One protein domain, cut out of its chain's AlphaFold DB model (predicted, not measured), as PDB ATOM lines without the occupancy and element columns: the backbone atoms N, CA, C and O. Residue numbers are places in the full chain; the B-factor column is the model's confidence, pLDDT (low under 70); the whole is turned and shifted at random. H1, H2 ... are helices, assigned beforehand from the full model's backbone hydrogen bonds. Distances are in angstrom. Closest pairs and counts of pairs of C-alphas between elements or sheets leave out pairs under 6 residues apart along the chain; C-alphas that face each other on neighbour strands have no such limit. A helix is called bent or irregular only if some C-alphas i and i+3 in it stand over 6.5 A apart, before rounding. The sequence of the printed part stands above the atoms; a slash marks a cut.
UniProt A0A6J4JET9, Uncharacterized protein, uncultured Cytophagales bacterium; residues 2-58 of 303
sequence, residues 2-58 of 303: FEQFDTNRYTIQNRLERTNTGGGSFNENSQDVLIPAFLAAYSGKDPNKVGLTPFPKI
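Overview. This is residues 2 to 58 of the 303 residues of an uncharacterized protein of uncultured Cytophagales bacterium (UniProt A0A6J4JET9). Two helices, the longer H1 and the shorter H2, pack on each other at a steep angle and run opposite ways, with a wide loop of residues 20 to 30 joining the end of H1 to the start of H2. After H2, residues 44 to 58 make a long tail with no named element. The printed part has 57 residues, with two named helices in the order H1, H2 and no named strand; the class is all helix. The whole is compact, with a radius of gyration of the C-alphas of 10.5 A and spans of 32 by 25 by 16 A.

Arrangement. H1, residues 2 to 19, has a kink of 29 degrees near residue 10. It touches H2, residues 31 to 43, with 20 pairs of C-alphas within 8 A. The closest C-alphas of the two helices are those of Phe 5 and Ala 41, 4.9 A apart. Their centres are 8.2 A apart, and their lines stand at a steep tilt of 51 degrees, opposite ways. In the backbones, 12 of 14 O i to N i+4 pairs of H1 and 8 of 9 of H2 are within hydrogen-bond range.

Along the chain. H1 measures 25.6 A from C-alpha 2 at (229.707, 273.181, 301.949) to C-alpha 19 at (211.681, 264.536, 317.874). It is neither bent nor irregular, but only just: C-alphas 7 and 10 are 6.1 A apart. H2 measures 17.5 A and ends with C-alpha 43 at (221.735, 280.907, 305.908).

Size, cuts and confidence. The two C-alphas farthest apart are those of Gly 23 and Gly 44, 31.7 A. The printed part has no cut. The link from H1 to H2 is long, with 11 residues. The mean pLDDT of the printed part is 85.5, and residues 22 to 23 and 57 to 58 are under 70.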
ATOM      1  N   PHE A   2     229.997 274.570 302.357       85.69
ATOM      2  CA  PHE A   2     229.707 273.181 301.949       85.69
ATOM      3  C   PHE A   2     230.151 272.146 303.001       85.69
ATOM      4  O   PHE A   2     229.364 271.293 303.375       85.69
ATOM      5  N   GLU A   3     231.347 272.288 303.573       86.94
ATOM      6  CA  GLU A   3     231.800 271.429 304.686       86.94
ATOM      7  C   GLU A   3     230.904 271.560 305.929       86.94
ATOM      8  O   GLU A   3     230.556 270.577 306.564       86.94
ATOM      9  N   GLN A   4     230.447 272.778 306.238       87.88
ATOM     10  CA  GLN A   4     229.480 273.000 307.321       87.88
ATOM     11  C   GLN A   4     228.142 272.320 307.031       87.88
ATOM     12  O   GLN A   4     227.512 271.821 307.950       87.88
ATOM     13  N   PHE A   5     227.693 272.306 305.773       89.75
ATOM     14  CA  PHE A   5     226.500 271.567 305.371       89.75
ATOM     15  C   PHE A   5     226.667 270.076 305.650       89.75
ATOM     16  O   PHE A   5     225.790 269.506 306.290       89.75
ATOM     17  N   ASP A   6     227.802 269.500 305.258       88.00
ATOM     18  CA  ASP A   6     228.143 268.099 305.504       88.00
ATOM     19  C   ASP A   6     228.126 267.760 307.007       88.00
ATOM     20  O   ASP A   6     227.383 266.881 307.440       88.00
ATOM     21  N   THR A   7     228.810 268.561 307.833       89.31
ATOM     22  CA  THR A   7     228.826 268.392 309.300       89.31
ATOM     23  C   THR A   7     227.444 268.591 309.941       89.31
ATOM     24  O   THR A   7     227.078 267.905 310.900       89.31
ATOM     25  N   ASN A   8     226.641 269.526 309.424       92.25
ATOM     26  CA  ASN A   8     225.316 269.821 309.968       92.25
ATOM     27  C   ASN A   8     224.336 268.658 309.784       92.25
ATOM     28  O   ASN A   8     223.400 268.559 310.579       92.25
ATOM     29  N   ARG A   9     224.530 267.778 308.790       91.50
ATOM     30  CA  ARG A   9     223.633 266.632 308.553       91.50
ATOM     31  C   ARG A   9     223.533 265.738 309.782       91.50
ATOM     32  O   ARG A   9     222.426 265.498 310.253       91.50
ATOM     33  N   TYR A  10     224.669 265.370 310.371       91.00
ATOM     34  CA  TYR A  10     224.711 264.550 311.584       91.00
ATOM     35  C   TYR A  10     223.983 265.210 312.767       91.00
ATOM     36  O   TYR A  10     223.215 264.578 313.493       91.00
ATOM     37  N   THR A  11     224.161 266.523 312.946       90.81
ATOM     38  CA  THR A  11     223.477 267.269 314.019       90.81
ATOM     39  C   THR A  11     221.961 267.285 313.811       90.81
ATOM     40  O   THR A  11     221.193 267.114 314.755       90.81
ATOM     41  N   ILE A  12     221.518 267.484 312.572       91.00
ATOM     42  CA  ILE A  12     220.101 267.543 312.211       91.00
ATOM     43  C   ILE A  12     219.436 266.169 312.302       91.00
ATOM     44  O   ILE A  12     218.327 266.084 312.828       91.00
ATOM     45  N   GLN A  13     220.114 265.107 311.864       90.44
ATOM     46  CA  GLN A  13     219.650 263.729 312.006       90.44
ATOM     47  C   GLN A  13     219.350 263.404 313.474       90.44
ATOM     48  O   GLN A  13     218.219 263.059 313.808       90.44
ATOM     49  N   ASN A  14     220.310 263.649 314.371       90.50
ATOM     50  CA  ASN A  14     220.131 263.428 315.809       90.50
ATOM     51  C   ASN A  14     218.943 264.218 316.390       90.50
ATOM     52  O   ASN A  14     218.269 263.766 317.316       90.50
ATOM     53  N   ARG A  15     218.667 265.424 315.876       89.88
ATOM     54  CA  ARG A  15     217.506 266.225 316.303       89.88
ATOM     55  C   ARG A  15     216.187 265.639 315.811       89.88
ATOM     56  O   ARG A  15     215.211 265.660 316.560       89.88
ATOM     57  N   LEU A  16     216.150 265.151 314.574       86.81
ATOM     58  CA  LEU A  16     214.972 264.509 313.993       86.81
ATOM     59  C   LEU A  16     214.629 263.217 314.739       86.81
ATOM     60  O   LEU A  16     213.479 263.046 315.131       86.81
ATOM     61  N   GLU A  17     215.627 262.387 315.042       87.19
ATOM     62  CA  GLU A  17     215.456 261.146 315.813       87.19
ATOM     63  C   GLU A  17     214.958 261.408 317.242       87.19
ATOM     64  O   GLU A  17     214.093 260.699 317.744       87.19
ATOM     65  N   ARG A  18     215.415 262.487 317.895       85.94
ATOM     66  CA  ARG A  18     214.885 262.897 319.212       85.94
ATOM     67  C   ARG A  18     213.445 263.400 319.165       85.94
ATOM     68  O   ARG A  18     212.760 263.374 320.183       85.94
ATOM     69  N   THR A  19     213.015 263.935 318.025       83.12
ATOM     70  CA  THR A  19     211.681 264.536 317.874       83.12
ATOM     71  C   THR A  19     210.651 263.508 317.408       83.12
ATOM     72  O   THR A  19     209.481 263.621 317.763       83.12
ATOM     73  N   ASN A  20     211.071 262.510 316.627       80.69
ATOM     74  CA  ASN A  20     210.215 261.452 316.109       80.69
ATOM     75  C   ASN A  20     210.588 260.105 316.740       80.69
ATOM     76  O   ASN A  20     211.544 259.459 316.326       80.69
ATOM     77  N   THR A  21     209.817 259.676 317.737       76.31
ATOM     78  CA  THR A  21     210.049 258.426 318.475       76.31
ATOM     79  C   THR A  21     209.340 257.215 317.855       76.31
ATOM     80  O   THR A  21     209.180 256.194 318.517       76.31
ATOM     81  N   GLY A  22     208.878 257.311 316.604       69.25
ATOM     82  CA  GLY A  22     208.051 256.299 315.932       69.25
ATOM     83  C   GLY A  22     208.788 255.034 315.465       69.25
ATOM     84  O   GLY A  22     208.384 254.456 314.464       69.25
ATOM     85  N   GLY A  23     209.882 254.638 316.122       69.88
ATOM     86  CA  GLY A  23     210.590 253.373 315.870       69.88
ATOM     87  C   GLY A  23     211.390 253.273 314.562       69.88
ATOM     88  O   GLY A  23     211.949 252.213 314.295       69.88
ATOM     89  N   GLY A  24     211.469 254.340 313.763       77.31
ATOM     90  CA  GLY A  24     212.292 254.422 312.551       77.31
ATOM     91  C   GLY A  24     213.553 255.269 312.739       77.31
ATOM     92  O   GLY A  24     213.701 255.990 313.724       77.31
ATOM     93  N   SER A  25     214.459 255.202 311.767       83.25
ATOM     94  CA  SER A  25     215.689 256.004 311.709       83.25
ATOM     95  C   SER A  25     215.641 257.008 310.555       83.25
ATOM     96  O   SER A  25     214.941 256.808 309.558       83.25
ATOM     97  N   PHE A  26     216.379 258.114 310.668       84.56
ATOM     98  CA  PHE A  26     216.545 259.046 309.553       84.56
ATOM     99  C   PHE A  26     217.869 258.773 308.855       84.56
ATOM    100  O   PHE A  26     218.929 258.904 309.451       84.56
ATOM    101  N   ASN A  27     217.827 258.452 307.564       85.56
ATOM    102  CA  ASN A  27     219.049 258.374 306.771       85.56
ATOM    103  C   ASN A  27     219.686 259.775 306.665       85.56
ATOM    104  O   ASN A  27     218.988 260.746 306.364       85.56
ATOM    105  N   GLU A  28     221.002 259.895 306.855       84.06
ATOM    106  CA  GLU A  28     221.756 261.153 306.702       84.06
ATOM    107  C   GLU A  28     221.533 261.808 305.324       84.06
ATOM    108  O   GLU A  28     221.501 263.030 305.175       84.06
ATOM    109  N   ASN A  29     221.313 260.971 304.311       86.62
ATOM    110  CA  ASN A  29     221.064 261.358 302.931       86.62
ATOM    111  C   ASN A  29     219.574 261.499 302.579       86.62
ATOM    112  O   ASN A  29     219.223 261.668 301.406       86.62
ATOM    113  N   SER A  30     218.688 261.418 303.574       87.12
ATOM    114  CA  SER A  30     217.264 261.698 303.400       87.12
ATOM    115  C   SER A  30     217.028 263.193 303.183       87.12
ATOM    116  O   SER A  30     217.704 264.050 303.753       87.12
ATOM    117  N   GLN A  31     216.023 263.532 302.378       87.88
ATOM    118  CA  GLN A  31     215.648 264.931 302.148       87.88
ATOM    119  C   GLN A  31     215.283 265.683 303.440       87.88
ATOM    120  O   GLN A  31     215.566 266.876 303.547       87.88
ATOM    121  N   ASP A  32     214.728 264.986 304.431       87.12
ATOM    122  CA  ASP A  32     214.312 265.581 305.702       87.12
ATOM    123  C   ASP A  32     215.520 266.003 306.549       87.12
ATOM    124  O   ASP A  32     215.420 266.961 307.308       87.12
ATOM    125  N   VAL A  33     216.685 265.369 306.361       89.62
ATOM    126  CA  VAL A  33     217.968 265.800 306.943       89.62
ATOM    127  C   VAL A  33     218.644 266.853 306.059       89.62
ATOM    128  O   VAL A  33     219.074 267.906 306.544       89.62
ATOM    129  N   LEU A  34     218.722 266.598 304.748       91.06
ATOM    130  CA  LEU A  34     219.482 267.429 303.814       91.06
ATOM    131  C   LEU A  34     218.939 268.860 303.713       91.06
ATOM    132  O   LEU A  34     219.726 269.803 303.697       91.06
ATOM    133  N   ILE A  35     217.619 269.057 303.668       90.88
ATOM    134  CA  ILE A  35     217.025 270.395 303.510       90.88
ATOM    135  C   ILE A  35     217.318 271.308 304.719       90.88
ATOM    136  O   ILE A  35     217.860 272.399 304.514       90.88
ATOM    137  N   PRO A  36     217.010 270.925 305.974       90.44
ATOM    138  CA  PRO A  36     217.336 271.751 307.136       90.44
ATOM    139  C   PRO A  36     218.844 271.918 307.365       90.44
ATOM    140  O   PRO A  36     219.267 273.017 307.733       90.44
ATOM    141  N   ALA A  37     219.671 270.902 307.090       91.44
ATOM    142  CA  ALA A  37     221.130 271.040 307.153       91.44
ATOM    143  C   ALA A  37     221.650 272.059 306.121       91.44
ATOM    144  O   ALA A  37     222.489 272.910 306.441       91.44
ATOM    145  N   PHE A  38     221.105 272.020 304.903       91.69
ATOM    146  CA  PHE A  38     221.405 272.964 303.829       91.69
ATOM    147  C   PHE A  38     220.983 274.386 304.202       91.69
ATOM    148  O   PHE A  38     221.780 275.320 304.103       91.69
ATOM    149  N   LEU A  39     219.756 274.549 304.701       89.62
ATOM    150  CA  LEU A  39     219.256 275.829 305.188       89.62
ATOM    151  C   LEU A  39     220.144 276.387 306.302       89.62
ATOM    152  O   LEU A  39     220.517 277.555 306.229       89.62
ATOM    153  N   ALA A  40     220.527 275.585 307.297       90.25
ATOM    154  CA  ALA A  40     221.416 276.021 308.376       90.25
ATOM    155  C   ALA A  40     222.765 276.518 307.837       90.25
ATOM    156  O   ALA A  40     223.169 277.648 308.118       90.25
ATOM    157  N   ALA A  41     223.419 275.724 306.986       90.62
ATOM    158  CA  ALA A  41     224.746 276.039 306.466       90.62
ATOM    159  C   ALA A  41     224.771 277.272 305.551       90.62
ATOM    160  O   ALA A  41     225.686 278.093 305.642       90.62
ATOM    161  N   TYR A  42     223.777 277.426 304.672       88.81
ATOM    162  CA  TYR A  42     223.765 278.503 303.676       88.81
ATOM    163  C   TYR A  42     223.086 279.791 304.156       88.81
ATOM    164  O   TYR A  42     223.373 280.854 303.599       88.81
ATOM    165  N   SER A  43     222.261 279.723 305.208       85.94
ATOM    166  CA  SER A  43     221.735 280.907 305.908       85.94
ATOM    167  C   SER A  43     222.585 281.352 307.105       85.94
ATOM    168  O   SER A  43     222.277 282.377 307.708       85.94
ATOM    169  N   GLY A  44     223.644 280.606 307.453       85.56
ATOM    170  CA  GLY A  44     224.521 280.918 308.588       85.56
ATOM    171  C   GLY A  44     223.849 280.757 309.955       85.56
ATOM    172  O   GLY A  44     224.244 281.415 310.915       85.56
ATOM    173  N   LYS A  45     222.807 279.924 310.046       86.25
ATOM    174  CA  LYS A  45     222.076 279.659 311.293       86.25
ATOM    175  C   LYS A  45     222.646 278.433 311.998       86.25
ATOM    176  O   LYS A  45     223.090 277.486 311.358       86.25
ATOM    177  N   ASP A  46     222.567 278.442 313.326       87.56
ATOM    178  CA  ASP A  46     222.936 277.301 314.166       87.56
ATOM    179  C   ASP A  46     222.075 276.068 313.805       87.56
ATOM    180  O   ASP A  46     220.836 276.165 313.840       87.56
ATOM    181  N   PRO A  47     222.687 274.911 313.474       87.81
ATOM    182  CA  PRO A  47     221.964 273.681 313.158       87.81
ATOM    183  C   PRO A  47     221.083 273.190 314.309       87.81
ATOM    184  O   PRO A  47     220.151 272.436 314.057       87.81
ATOM    185  N   ASN A  48     221.296 273.633 315.552       87.75
ATOM    186  CA  ASN A  48     220.441 273.283 316.691       87.75
ATOM    187  C   ASN A  48     219.165 274.128 316.789       87.75
ATOM    188  O   ASN A  48     218.208 273.727 317.449       87.75
ATOM    189  N   LYS A  49     219.130 275.289 316.124       85.88
ATOM    190  CA  LYS A  49     218.028 276.264 316.217       85.88
ATOM    191  C   LYS A  49     217.227 276.397 314.927       85.88
ATOM    192  O   LYS A  49     216.156 277.003 314.933       85.88
ATOM    193  N   VAL A  50     217.721 275.856 313.813       84.81
ATOM    194  CA  VAL A  50     216.976 275.850 312.550       84.81
ATOM    195  C   VAL A  50     215.709 274.995 312.683       84.81
ATOM    196  O   VAL A  50     215.705 273.961 313.363       84.81
ATOM    197  N   GLY A  51     214.626 275.433 312.036       83.25
ATOM    198  CA  GLY A  51     213.425 274.615 311.893       83.25
ATOM    199  C   GLY A  51     213.734 273.375 311.058       83.25
ATOM    200  O   GLY A  51     214.421 273.477 310.046       83.25
ATOM    201  N   LEU A  52     213.217 272.222 311.475       83.50
ATOM    202  CA  LEU A  52     213.423 270.931 310.801       83.50
ATOM    203  C   LEU A  52     212.541 270.762 309.552       83.50
ATOM    204  O   LEU A  52     212.527 269.723 308.913       83.50
ATOM    205  N   THR A  53     211.780 271.798 309.214       82.38
ATOM    206  CA  THR A  53     210.759 271.768 308.176       82.38
ATOM    207  C   THR A  53     211.313 272.378 306.891       82.38
ATOM    208  O   THR A  53     211.935 273.446 306.962       82.38
ATOM    209  N   PRO A  54     210.992 271.830 305.709       78.38
ATOM    210  CA  PRO A  54     211.427 272.395 304.432       78.38
ATOM    211  C   PRO A  54     210.799 273.765 304.120       78.38
ATOM    212  O   PRO A  54     211.237 274.443 303.193       78.38
ATOM    213  N   PHE A  55     209.801 274.206 304.898       81.25
ATOM    214  CA  PHE A  55     209.091 275.474 304.722       81.25
ATOM    215  C   PHE A  55     209.354 276.439 305.895       81.25
ATOM    216  O   PHE A  55     208.636 276.398 306.899       81.25
ATOM    217  N   PRO A  56     210.355 277.335 305.798       74.19
ATOM    218  CA  PRO A  56     210.696 278.253 306.884       74.19
ATOM    219  C   PRO A  56     209.535 279.195 307.258       74.19
ATOM    220  O   PRO A  56     208.742 279.620 306.416       74.19
ATOM    221  N   LYS A  57     209.431 279.535 308.554       69.81
ATOM    222  CA  LYS A  57     208.319 280.330 309.115       69.81
ATOM    223  C   LYS A  57     208.402 281.825 308.783       69.81
ATOM    224  O   LYS A  57     207.365 282.443 308.571       69.81
ATOM    225  N   ILE A  58     209.608 282.396 308.755       69.06
ATOM    226  CA  ILE A  58     209.838 283.829 308.524       69.06
ATOM    227  C   ILE A  58     210.984 283.974 307.509       69.06
ATOM    228  O   ILE A  58     212.094 283.511 307.804       69.06
TER     229      ILE A  58